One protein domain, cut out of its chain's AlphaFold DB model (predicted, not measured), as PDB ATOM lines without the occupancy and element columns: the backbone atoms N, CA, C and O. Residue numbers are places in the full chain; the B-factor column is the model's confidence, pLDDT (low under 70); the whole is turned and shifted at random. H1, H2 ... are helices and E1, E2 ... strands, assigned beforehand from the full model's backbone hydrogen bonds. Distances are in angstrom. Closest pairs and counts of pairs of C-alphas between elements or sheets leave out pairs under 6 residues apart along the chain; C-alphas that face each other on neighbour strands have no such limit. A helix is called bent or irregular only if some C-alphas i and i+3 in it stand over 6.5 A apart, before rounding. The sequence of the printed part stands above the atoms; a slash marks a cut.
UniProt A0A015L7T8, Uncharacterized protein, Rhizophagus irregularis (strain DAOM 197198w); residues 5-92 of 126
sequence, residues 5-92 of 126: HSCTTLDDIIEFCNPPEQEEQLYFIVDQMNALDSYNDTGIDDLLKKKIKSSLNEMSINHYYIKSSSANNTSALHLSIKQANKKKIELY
ATOM      1  N   HIS A   5     181.072 173.576 199.215       89.50
ATOM      2  CA  HIS A   5     180.827 174.756 200.048       89.50
ATOM      3  C   HIS A   5     180.809 174.468 201.560       89.50
ATOM      4  O   HIS A   5     180.870 175.409 202.346       89.50
ATOM      5  N   SER A   6     180.688 173.204 201.977       90.62
ATOM      6  CA  SER A   6     180.763 172.809 203.386       90.62
ATOM      7  C   SER A   6     182.188 172.550 203.864       90.62
ATOM      8  O   SER A   6     182.386 172.367 205.060       90.62
ATOM      9  N   CYS A   7     183.159 172.465 202.952       93.25
ATOM     10  CA  CYS A   7     184.545 172.198 203.304       93.25
ATOM     11  C   CYS A   7     185.148 173.441 203.970       93.25
ATOM     12  O   CYS A   7     185.172 174.526 203.389       93.25
ATOM     13  N   THR A   8     185.641 173.278 205.192       93.75
ATOM     14  CA  THR A   8     186.271 174.340 205.993       93.75
ATOM     15  C   THR A   8     187.760 174.104 206.202       93.75
ATOM     16  O   THR A   8     188.516 175.051 206.432       93.75
ATOM     17  N   THR A   9     188.191 172.849 206.091       91.62
ATOM     18  CA  THR A   9     189.584 172.431 206.209       91.62
ATOM     19  C   THR A   9     190.088 171.811 204.908       91.62
ATOM     20  O   THR A   9     189.316 171.465 204.017       91.62
ATOM     21  N   LEU A  10     191.409 171.670 204.789       88.69
ATOM     22  CA  LEU A  10     192.017 170.949 203.670       88.69
ATOM     23  C   LEU A  10     191.630 169.465 203.674       88.69
ATOM     24  O   LEU A  10     191.437 168.895 202.605       88.69
ATOM     25  N   ASP A  11     191.481 168.877 204.858       89.69
ATOM     26  CA  ASP A  11     191.091 167.479 205.020       89.69
ATOM     27  C   ASP A  11     189.646 167.273 204.540       89.69
ATOM     28  O   ASP A  11     189.381 166.311 203.826       89.69
ATOM     29  N   ASP A  12     188.750 168.236 204.792       91.75
ATOM     30  CA  ASP A  12     187.372 168.205 204.278       91.75
ATOM     31  C   ASP A  12     187.344 168.205 202.739       91.75
ATOM     32  O   ASP A  12     186.476 167.586 202.130       91.75
ATOM     33  N   ILE A  13     188.268 168.930 202.093       91.44
ATOM     34  CA  ILE A  13     188.370 168.963 200.625       91.44
ATOM     35  C   ILE A  13     188.928 167.631 200.113       91.44
ATOM     36  O   ILE A  13     188.433 167.104 199.117       91.44
ATOM     37  N   ILE A  14     189.927 167.064 200.796       89.94
ATOM     38  CA  ILE A  14     190.485 165.748 200.459       89.94
ATOM     39  C   ILE A  14     189.413 164.663 200.552       89.94
ATOM     40  O   ILE A  14     189.273 163.874 199.615       89.94
ATOM     41  N   GLU A  15     188.631 164.656 201.630       89.94
ATOM     42  CA  GLU A  15     187.521 163.721 201.823       89.94
ATOM     43  C   GLU A  15     186.403 163.943 200.799       89.94
ATOM     44  O   GLU A  15     185.860 162.977 200.272       89.94
ATOM     45  N   PHE A  16     186.093 165.198 200.459       90.12
ATOM     46  CA  PHE A  16     185.128 165.517 199.406       90.12
ATOM     47  C   PHE A  16     185.564 164.994 198.030       90.12
ATOM     48  O   PHE A  16     184.718 164.560 197.251       90.12
ATOM     49  N   CYS A  17     186.862 165.044 197.716       90.19
ATOM     50  CA  CYS A  17     187.387 164.562 196.440       90.19
ATOM     51  C   CYS A  17     187.521 163.035 196.385       90.19
ATOM     52  O   CYS A  17     187.235 162.466 195.341       90.19
ATOM     53  N   ASN A  18     187.921 162.386 197.486       86.38
ATOM     54  CA  ASN A  18     188.132 160.933 197.557       86.38
ATOM     55  C   ASN A  18     187.291 160.228 198.648       86.38
ATOM     56  O   ASN A  18     187.855 159.531 199.501       86.38
ATOM     57  N   PRO A  19     185.957 160.360 198.663       84.75
ATOM     58  CA  PRO A  19     185.130 159.610 199.581       84.75
ATOM     59  C   PRO A  19     185.178 158.107 199.244       84.75
ATOM     60  O   PRO A  19     185.292 157.734 198.073       84.75
ATOM     61  N   PRO A  20     185.045 157.214 200.245       80.06
ATOM     62  CA  PRO A  20     185.172 155.763 200.052       80.06
ATOM     63  C   PRO A  20     184.212 155.162 199.016       80.06
ATOM     64  O   PRO A  20     184.495 154.111 198.448       80.06
ATOM     65  N   GLU A  21     183.075 155.817 198.791       82.56
ATOM     66  CA  GLU A  21     181.997 155.375 197.900       82.56
ATOM     67  C   GLU A  21     182.042 156.064 196.523       82.56
ATOM     68  O   GLU A  21     181.094 155.952 195.748       82.56
ATOM     69  N   GLN A  22     183.101 156.820 196.206       78.94
ATOM     70  CA  GLN A  22     183.152 157.578 194.958       78.94
ATOM     71  C   GLN A  22     183.348 156.678 193.734       78.94
ATOM     72  O   GLN A  22     184.428 156.134 193.506       78.94
ATOM     73  N   GLU A  23     182.318 156.603 192.895       79.44
ATOM     74  CA  GLU A  23     182.397 155.973 191.571       79.44
ATOM     75  C   GLU A  23     182.750 156.982 190.462       79.44
ATOM     76  O   GLU A  23     183.289 156.609 189.418       79.44
ATOM     77  N   GLU A  24     182.480 158.273 190.681       86.31
ATOM     78  CA  GLU A  24     182.677 159.326 189.681       86.31
ATOM     79  C   GLU A  24     184.106 159.884 189.674       86.31
ATOM     80  O   GLU A  24     184.687 160.239 190.702       86.31
ATOM     81  N   GLN A  25     184.679 160.033 188.479       89.62
ATOM     82  CA  GLN A  25     186.000 160.631 188.312       89.62
ATOM     83  C   GLN A  25     185.910 162.149 188.149       89.62
ATOM     84  O   GLN A  25     185.202 162.655 187.280       89.62
ATOM     85  N   LEU A  26     186.692 162.878 188.944       90.56
ATOM     86  CA  LEU A  26     186.826 164.326 188.851       90.56
ATOM     87  C   LEU A  26     187.910 164.729 187.844       90.56
ATOM     88  O   LEU A  26     188.834 163.968 187.541       90.56
ATOM     89  N   TYR A  27     187.811 165.967 187.362       91.81
ATOM     90  CA  TYR A  27     188.849 166.623 186.575       91.81
ATOM     91  C   TYR A  27     189.496 167.732 187.399       91.81
ATOM     92  O   TYR A  27     188.876 168.752 187.691       91.81
ATOM     93  N   PHE A  28     190.769 167.551 187.725       92.06
ATOM     94  CA  PHE A  28     191.600 168.575 188.340       92.06
ATOM     95  C   PHE A  28     192.300 169.357 187.240       92.06
ATOM     96  O   PHE A  28     193.081 168.786 186.478       92.06
ATOM     97  N   ILE A  29     192.030 170.656 187.163       91.38
ATOM     98  CA  ILE A  29     192.695 171.575 186.239       91.38
ATOM     99  C   ILE A  29     193.454 172.583 187.090       91.38
ATOM    100  O   ILE A  29     192.844 173.398 187.778       91.38
ATOM    101  N   VAL A  30     194.782 172.501 187.073       89.94
ATOM    102  CA  VAL A  30     195.637 173.395 187.860       89.94
ATOM    103  C   VAL A  30     196.592 174.127 186.937       89.94
ATOM    104  O   VAL A  30     197.492 173.523 186.348       89.94
ATOM    105  N   ASP A  31     196.388 175.435 186.839       88.06
ATOM    106  CA  ASP A  31     197.281 176.326 186.116       88.06
ATOM    107  C   ASP A  31     198.468 176.775 186.978       88.06
ATOM    108  O   ASP A  31     198.415 176.717 188.208       88.06
ATOM    109  N   GLN A  32     199.552 177.194 186.323       84.50
ATOM    110  CA  GLN A  32     200.768 177.708 186.964       84.50
ATOM    111  C   GLN A  32     201.338 176.780 188.053       84.50
ATOM    112  O   GLN A  32     201.807 177.230 189.099       84.50
ATOM    113  N   MET A  33     201.361 175.464 187.809       87.12
ATOM    114  CA  MET A  33     201.897 174.465 188.750       87.12
ATOM    115  C   MET A  33     203.342 174.770 189.190       87.12
ATOM    116  O   MET A  33     203.782 174.364 190.267       87.12
ATOM    117  N   ASN A  34     204.082 175.496 188.350       83.56
ATOM    118  CA  ASN A  34     205.422 176.003 188.619       83.56
ATOM    119  C   ASN A  34     205.503 176.932 189.835       83.56
ATOM    120  O   ASN A  34     206.543 176.960 190.488       83.56
ATOM    121  N   ALA A  35     204.432 177.637 190.201       87.81
ATOM    122  CA  ALA A  35     204.401 178.474 191.402       87.81
ATOM    123  C   ALA A  35     204.698 177.678 192.693       87.81
ATOM    124  O   ALA A  35     205.164 178.236 193.685       87.81
ATOM    125  N   LEU A  36     204.479 176.357 192.673       88.56
ATOM    126  CA  LEU A  36     204.754 175.450 193.791       88.56
ATOM    127  C   LEU A  36     206.179 174.870 193.785       88.56
ATOM    128  O   LEU A  36     206.498 174.023 194.624       88.56
ATOM    129  N   ASP A  37     207.034 175.265 192.840       84.75
ATOM    130  CA  ASP A  37     208.438 174.862 192.820       84.75
ATOM    131  C   ASP A  37     209.269 175.754 193.768       84.75
ATOM    132  O   ASP A  37     209.026 176.955 193.910       84.75
ATOM    133  N   SER A  38     210.258 175.162 194.447       80.38
ATOM    134  CA  SER A  38     211.009 175.826 195.531       80.38
ATOM    135  C   SER A  38     211.914 176.968 195.063       80.38
ATOM    136  O   SER A  38     212.312 177.806 195.854       80.38
ATOM    137  N   TYR A  39     212.266 177.013 193.779       79.88
ATOM    138  CA  TYR A  39     213.109 178.072 193.214       79.88
ATOM    139  C   TYR A  39     212.308 179.245 192.635       79.88
ATOM    140  O   TYR A  39     212.911 180.237 192.237       79.88
ATOM    141  N   ASN A  40     210.974 179.149 192.558       79.62
ATOM    142  CA  ASN A  40     210.137 180.267 192.129       79.62
ATOM    143  C   ASN A  40     209.782 181.128 193.339       79.62
ATOM    144  O   ASN A  40     209.091 180.662 194.244       79.62
ATOM    145  N   ASP A  41     210.232 182.380 193.362       82.44
ATOM    146  CA  ASP A  41     209.857 183.313 194.421       82.44
ATOM    147  C   ASP A  41     208.429 183.820 194.191       82.44
ATOM    148  O   ASP A  41     208.159 184.634 193.311       82.44
ATOM    149  N   THR A  42     207.499 183.284 194.975       83.56
ATOM    150  CA  THR A  42     206.091 183.692 194.987       83.56
ATOM    151  C   THR A  42     205.730 184.417 196.284       83.56
ATOM    152  O   THR A  42     204.546 184.610 196.554       83.56
ATOM    153  N   GLY A  43     206.711 184.717 197.149       85.12
ATOM    154  CA  GLY A  43     206.469 185.196 198.515       85.12
ATOM    155  C   GLY A  43     205.797 184.175 199.449       85.12
ATOM    156  O   GLY A  43     205.374 184.538 200.545       85.12
ATOM    157  N   ILE A  44     205.680 182.907 199.032       87.56
ATOM    158  CA  ILE A  44     205.091 181.816 199.823       87.56
ATOM    159  C   ILE A  44     206.200 180.888 200.315       87.56
ATOM    160  O   ILE A  44     207.073 180.498 199.542       87.56
ATOM    161  N   ASP A  45     206.107 180.495 201.585       91.56
ATOM    162  CA  ASP A  45     207.015 179.547 202.224       91.56
ATOM    163  C   ASP A  45     207.052 178.168 201.529       91.56
ATOM    164  O   ASP A  45     206.032 177.605 201.112       91.56
ATOM    165  N   ASP A  46     208.249 177.589 201.450       90.94
ATOM    166  CA  ASP A  46     208.501 176.328 200.753       90.94
ATOM    167  C   ASP A  46     207.834 175.112 201.411       90.94
ATOM    168  O   ASP A  46     207.467 174.160 200.709       90.94
ATOM    169  N   LEU A  47     207.657 175.100 202.739       91.81
ATOM    170  CA  LEU A  47     206.929 174.018 203.411       91.81
ATOM    171  C   LEU A  47     205.452 174.070 203.036       91.81
ATOM    172  O   LEU A  47     204.851 173.026 202.765       91.81
ATOM    173  N   LEU A  48     204.882 175.275 202.949       90.94
ATOM    174  CA  LEU A  48     203.504 175.451 202.506       90.94
ATOM    175  C   LEU A  48     203.322 175.021 201.044       90.94
ATOM    176  O   LEU A  48     202.393 174.267 200.748       90.94
ATOM    177  N   LYS A  49     204.242 175.389 200.141       91.56
ATOM    178  CA  LYS A  49     204.223 174.904 198.746       91.56
ATOM    179  C   LYS A  49     204.262 173.377 198.663       91.56
ATOM    180  O   LYS A  49     203.482 172.775 197.922       91.56
ATOM    181  N   LYS A  50     205.133 172.733 199.450       91.19
ATOM    182  CA  LYS A  50     205.208 171.262 199.534       91.19
ATOM    183  C   LYS A  50     203.903 170.656 200.041       91.19
ATOM    184  O   LYS A  50     203.448 169.670 199.463       91.19
ATOM    185  N   LYS A  51     203.289 171.253 201.069       91.75
ATOM    186  CA  LYS A  51     201.996 170.809 201.605       91.75
ATOM    187  C   LYS A  51     200.905 170.881 200.534       91.75
ATOM    188  O   LYS A  51     200.264 169.869 200.276       91.75
ATOM    189  N   ILE A  52     200.772 172.017 199.846       90.62
ATOM    190  CA  ILE A  52     199.796 172.199 198.756       90.62
ATOM    191  C   ILE A  52     200.010 171.148 197.659       90.62
ATOM    192  O   ILE A  52     199.065 170.488 197.232       90.62
ATOM    193  N   LYS A  53     201.262 170.937 197.237       90.75
ATOM    194  CA  LYS A  53     201.608 169.945 196.208       90.75
ATOM    195  C   LYS A  53     201.266 168.516 196.639       90.75
ATOM    196  O   LYS A  53     200.817 167.732 195.808       90.75
ATOM    197  N   SER A  54     201.476 168.178 197.913       91.44
ATOM    198  CA  SER A  54     201.109 166.872 198.475       91.44
ATOM    199  C   SER A  54     199.597 166.669 198.463       91.44
ATOM    200  O   SER A  54     199.129 165.668 197.926       91.44
ATOM    201  N   SER A  55     198.840 167.643 198.963       92.44
ATOM    202  CA  SER A  55     197.381 167.554 199.032       92.44
ATOM    203  C   SER A  55     196.732 167.528 197.650       92.44
ATOM    204  O   SER A  55     195.810 166.756 197.437       92.44
ATOM    205  N   LEU A  56     197.245 168.281 196.668       92.50
ATOM    206  CA  LEU A  56     196.791 168.173 195.275       92.50
ATOM    207  C   LEU A  56     196.972 166.761 194.711       92.50
ATOM    208  O   LEU A  56     196.098 166.264 194.007       92.50
ATOM    209  N   ASN A  57     198.100 166.109 195.010       89.25
ATOM    210  CA  ASN A  57     198.314 164.735 194.563       89.25
ATOM    211  C   ASN A  57     197.320 163.785 195.228       89.25
ATOM    212  O   ASN A  57     196.736 162.972 194.522       89.25
ATOM    213  N   GLU A  58     197.116 163.921 196.539       91.50
ATOM    214  CA  GLU A  58     196.173 163.114 197.315       91.50
ATOM    215  C   GLU A  58     194.743 163.261 196.791       91.50
ATOM    216  O   GLU A  58     194.140 162.267 196.399       91.50
ATOM    217  N   MET A  59     194.253 164.496 196.640       91.50
ATOM    218  CA  MET A  59     192.930 164.801 196.076       91.50
ATOM    219  C   MET A  59     192.718 164.240 194.669       91.50
ATOM    220  O   MET A  59     191.585 164.006 194.286       91.50
ATOM    221  N   SER A  60     193.786 164.047 193.889       90.56
ATOM    222  CA  SER A  60     193.707 163.610 192.489       90.56
ATOM    223  C   SER A  60     193.861 162.098 192.281       90.56
ATOM    224  O   SER A  60     193.891 161.639 191.133       90.56
ATOM    225  N   ILE A  61     194.010 161.312 193.351       87.12
ATOM    226  CA  ILE A  61     194.150 159.854 193.254       87.12
ATOM    227  C   ILE A  61     192.913 159.275 192.546       87.12
ATOM    228  O   ILE A  61     191.790 159.607 192.875       87.12
ATOM    229  N   ASN A  62     193.120 158.417 191.541       87.00
ATOM    230  CA  ASN A  62     192.059 157.817 190.707       87.00
ATOM    231  C   ASN A  62     191.208 158.806 189.876       87.00
ATOM    232  O   ASN A  62     190.236 158.394 189.236       87.00
ATOM    233  N   HIS A  63     191.617 160.072 189.805       90.62
ATOM    234  CA  HIS A  63     190.974 161.120 189.019       90.62
ATOM    235  C   HIS A  63     191.822 161.561 187.822       90.62
ATOM    236  O   HIS A  63     192.983 161.173 187.653       90.62
ATOM    237  N   TYR A  64     191.240 162.402 186.968       88.94
ATOM    238  CA  TYR A  64     191.963 163.023 185.869       88.94
ATOM    239  C   TYR A  64     192.666 164.287 186.347       88.94
ATOM    240  O   TYR A  64     192.048 165.162 186.947       88.94
ATOM    241  N   TYR A  65     193.960 164.408 186.040       88.19
ATOM    242  CA  TYR A  65     194.758 165.558 186.447       88.19
ATOM    243  C   TYR A  65     195.437 166.232 185.257       88.19
ATOM    244  O   TYR A  65     196.379 165.697 184.661       88.19
ATOM    245  N   ILE A  66     194.956 167.429 184.938       88.12
ATOM    246  CA  ILE A  66     195.479 168.330 183.919       88.12
ATOM    247  C   ILE A  66     196.219 169.451 184.641       88.12
ATOM    248  O   ILE A  66     195.675 170.128 185.511       88.12
ATOM    249  N   LYS A  67     197.484 169.644 184.282       86.69
ATOM    250  CA  LYS A  67     198.317 170.689 184.864       86.69
ATOM    251  C   LYS A  67     199.071 171.433 183.780       86.69
ATOM    252  O   LYS A  67     199.637 170.795 182.889       86.69
ATOM    253  N   SER A  68     199.116 172.748 183.900       83.56
ATOM    254  CA  SER A  68     199.952 173.619 183.082       83.56
ATOM    255  C   SER A  68     201.035 174.264 183.936       83.56
ATOM    256  O   SER A  68     200.915 174.419 185.153       83.56
ATOM    257  N   SER A  69     202.131 174.595 183.270       76.38
ATOM    258  CA  SER A  69     203.241 175.369 183.803       76.38
ATOM    259  C   SER A  69     203.689 176.322 182.707       76.38
ATOM    260  O   SER A  69     203.565 175.992 181.525       76.38
ATOM    261  N   SER A  70     204.254 177.464 183.080       71.56
ATOM    262  CA  SER A  70     204.881 178.368 182.116       71.56
ATOM    263  C   SER A  70     206.027 177.687 181.342       71.56
ATOM    264  O   SER A  70     206.764 176.854 181.882       71.56
ATOM    265  N   ALA A  71     206.194 178.064 180.068       58.38
ATOM    266  CA  ALA A  71     207.219 177.513 179.172       58.38
ATOM    267  C   ALA A  71     208.660 177.832 179.618       58.38
ATOM    268  O   ALA A  71     209.589 177.087 179.322       58.38
ATOM    269  N   ASN A  72     208.845 178.907 180.390       55.75
ATOM    270  CA  ASN A  72     210.140 179.331 180.934       55.75
ATOM    271  C   ASN A  72     210.606 178.514 182.157       55.75
ATOM    272  O   ASN A  72     211.615 178.849 182.778       55.75
ATOM    273  N   ASN A  73     209.891 177.449 182.528       55.38
ATOM    274  CA  ASN A  73     210.219 176.675 183.711       55.38
ATOM    275  C   ASN A  73     211.272 175.578 183.426       55.38
ATOM    276  O   ASN A  73     211.027 174.647 182.659       55.38
ATOM    277  N   THR A  74     212.395 175.586 184.151       56.78
ATOM    278  CA  THR A  74     213.382 174.484 184.218       56.78
ATOM    279  C   THR A  74     212.768 173.128 184.597       56.78
ATOM    280  O   THR A  74     213.284 172.078 184.200       56.78
ATOM    281  N   SER A  75     211.631 173.110 185.304       54.84
ATOM    282  CA  SER A  75     210.873 171.880 185.561       54.84
ATOM    283  C   SER A  75     210.122 171.350 184.343       54.84
ATOM    284  O   SER A  75     209.879 170.147 184.307       54.84
ATOM    285  N   ALA A  76     209.785 172.164 183.336       54.53
ATOM    286  CA  ALA A  76     209.229 171.658 182.074       54.53
ATOM    287  C   ALA A  76     210.248 170.744 181.365       54.53
ATOM    288  O   ALA A  76     209.896 169.651 180.916       54.53
ATOM    289  N   LEU A  77     211.534 171.122 181.415       53.66
ATOM    290  CA  LEU A  77     212.652 170.322 180.906       53.66
ATOM    291  C   LEU A  77     212.838 169.003 181.683       53.66
ATOM    292  O   LEU A  77     213.093 167.962 181.091       53.66
ATOM    293  N   HIS A  78     212.666 169.002 183.009       54.38
ATOM    294  CA  HIS A  78     212.710 167.758 183.800       54.38
ATOM    295  C   HIS A  78     211.434 166.910 183.656       54.38
ATOM    296  O   HIS A  78     211.469 165.683 183.801       54.38
ATOM    297  N   LEU A  79     210.292 167.545 183.376       55.16
ATOM    298  CA  LEU A  79     209.018 166.870 183.166       55.16
ATOM    299  C   LEU A  79     209.013 166.094 181.856       55.16
ATOM    300  O   LEU A  79     208.461 164.998 181.865       55.16
ATOM    301  N   SER A  80     209.630 166.584 180.773       52.66
ATOM    302  CA  SER A  80     209.747 165.840 179.507       52.66
ATOM    303  C   SER A  80     210.521 164.525 179.692       52.66
ATOM    304  O   SER A  80     210.060 163.488 179.213       52.66
ATOM    305  N   ILE A  81     211.564 164.528 180.531       52.44
ATOM    306  CA  ILE A  81     212.419 163.364 180.838       52.44
ATOM    307  C   ILE A  81     211.699 162.291 181.679       52.44
ATOM    308  O   ILE A  81     211.938 161.096 181.502       52.44
ATOM    309  N   LYS A  82     210.784 162.665 182.587       56.56
ATOM    310  CA  LYS A  82     210.061 161.679 183.415       56.56
ATOM    311  C   LYS A  82     209.073 160.854 182.582       56.56
ATOM    312  O   LYS A  82     208.061 161.382 182.112       56.56
ATOM    313  N   GLN A  83     209.307 159.546 182.473       49.91
ATOM    314  CA  GLN A  83     208.298 158.587 182.018       49.91
ATOM    315  C   GLN A  83     207.215 158.452 183.095       49.91
ATOM    316  O   GLN A  83     207.379 157.763 184.096       49.91
ATOM    317  N   ALA A  84     206.110 159.160 182.906       58.91
ATOM    318  CA  ALA A  84     204.874 158.939 183.641       58.91
ATOM    319  C   ALA A  84     203.807 158.536 182.621       58.91
ATOM    320  O   ALA A  84     203.892 158.965 181.470       58.91
ATOM    321  N   ASN A  85     202.800 157.763 183.032       58.44
ATOM    322  CA  ASN A  85     201.617 157.457 182.219       58.44
ATOM    323  C   ASN A  85     200.735 158.718 182.057       58.44
ATOM    324  O   ASN A  85     199.613 158.793 182.548       58.44
ATOM    325  N   LYS A  86     201.317 159.779 181.489       67.12
ATOM    326  CA  LYS A  86     200.766 161.127 181.361       67.12
ATOM    327  C   LYS A  86     200.955 161.577 179.924       67.12
ATOM    328  O   LYS A  86     202.077 161.585 179.418       67.12
ATOM    329  N   LYS A  87     199.866 162.006 179.291       72.69
ATOM    330  CA  LYS A  87     199.931 162.701 178.007       72.69
ATOM    331  C   LYS A  87     200.492 164.102 178.251       72.69
ATOM    332  O   LYS A  87     199.944 164.852 179.053       72.69
ATOM    333  N   LYS A  88     201.601 164.429 177.594       69.94
ATOM    334  CA  LYS A  88     202.208 165.763 177.623       69.94
ATOM    335  C   LYS A  88     201.856 166.458 176.319       69.94
ATOM    336  O   LYS A  88     201.986 165.851 175.259       69.94
ATOM    337  N   ILE A  89     201.374 167.689 176.415       71.94
ATOM    338  CA  ILE A  89     201.110 168.553 175.269       71.94
ATOM    339  C   ILE A  89     201.984 169.778 175.490       71.94
ATOM    340  O   ILE A  89     201.816 170.476 176.487       71.94
ATOM    341  N   GLU A  90     202.961 169.970 174.614       66.94
ATOM    342  CA  GLU A  90     203.747 171.197 174.589       66.94
ATOM    343  C   GLU A  90     202.913 172.250 173.866       66.94
ATOM    344  O   GLU A  90     202.527 172.066 172.713       66.94
ATOM    345  N   LEU A  91     202.583 173.322 174.581       65.50
ATOM    346  CA  LEU A  91     202.077 174.538 173.966       65.50
ATOM    347  C   LEU A  91     203.319 175.356 173.620       65.50
ATOM    348  O   LEU A  91     203.999 175.856 174.519       65.50
ATOM    349  N   TYR A  92     203.677 175.386 172.338       59.66
ATOM    350  CA  TYR A  92     204.725 176.280 171.860       59.66
ATOM    351  C   TYR A  92     204.250 177.722 172.066       59.66
ATOM    352  O   TYR A  92     203.064 178.007 171.916       59.66
TER     353      TYR A  92
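Overview. This is residues 5 to 92 of the 126 residues of an uncharacterized protein of Rhizophagus irregularis (strain DAOM 197198w) (UniProt A0A015L7T8). Look first for a small ribbon of two parallel strands, E1 and E2, near the middle, with the long helix H3 running back between the end of one strand and the start of the other; the short helix H2 sits at the first end of H3, H1 stands beside its last turns, and H4 lies out at the far end of the length, touching no helix. The printed part has 88 residues with four named helices and two named strands, in the order H1, E1, H2, H3, E2, H4. The sheet's order is E1, E2, parallel, and the class is mostly helix, though only 42 residues, under half, are in named elements. The whole is only just loose, close to compact, with a radius of gyration of the C-alphas of 14.5 A and spans of 39 by 31 by 20 A.

Arrangement. Start at H1, residues 10 to 17, and look ahead to H3, residues 46 to 59: the two touch, with only residues 55 to 59 of H3 taking part, and their closest C-alphas, of Ile 14 and Met 59, are 5.1 A apart. They run the same way at a shallow tilt of 23 degrees. Next find E1, residues 27 to 30, and its parallel neighbour E2, residues 64 to 67, at 14 degrees between their directions. C-alphas 28 and 65 face each other at 4.8 A; N 28 and O 64, at 2.8 A, and N 66 and O 28, at 2.8 A, are within hydrogen-bond range. With H2, residues 33 to 36, these form a strand-helix-strand unit, two parallel neighbour strands with helices between them: E1, H2, H3, E2, with a right-handed crossover. H2 touches H3, closest at the C-alphas of Leu 36 and Lys 49, 5.0 A apart. H4, residues 74 to 81, is close to H2 but not clearly touching, the C-alphas of Asn 34 and Ser 75 being closest at 7.5 A. H3 and H4 are apart, and so are H1 and H4. In H1 and H3 every O i to N i+4 pair is within hydrogen-bond range, in H4 3 of 4; H2 is too short for such a pair.

Along the chain. Find C-alpha 10 at (192.017, 170.949, 203.670); from there H1 runs 10.7 A to C-alpha 17. E1 covers 9.7 A and H2 5.9 A. H3 begins at C-alpha 46, (208.501, 176.328, 200.753), and runs 19.9 A. E2 covers 10.0 A, and H4 runs 11.7 A to C-alpha 81 at (212.419, 163.364, 180.838).

Size, cuts and confidence. The C-alphas farthest apart are those of Glu 21 and Asn 72, at 40.7 A. The printed part has no cut; the links E1 to H2 and H3 to E2 are tight, and no link is long. In the B-factor column the mean pLDDT of the printed part is 80.7, and you will find values under 70 at residues 71 to 86, residue 88 and residues 90 to 92.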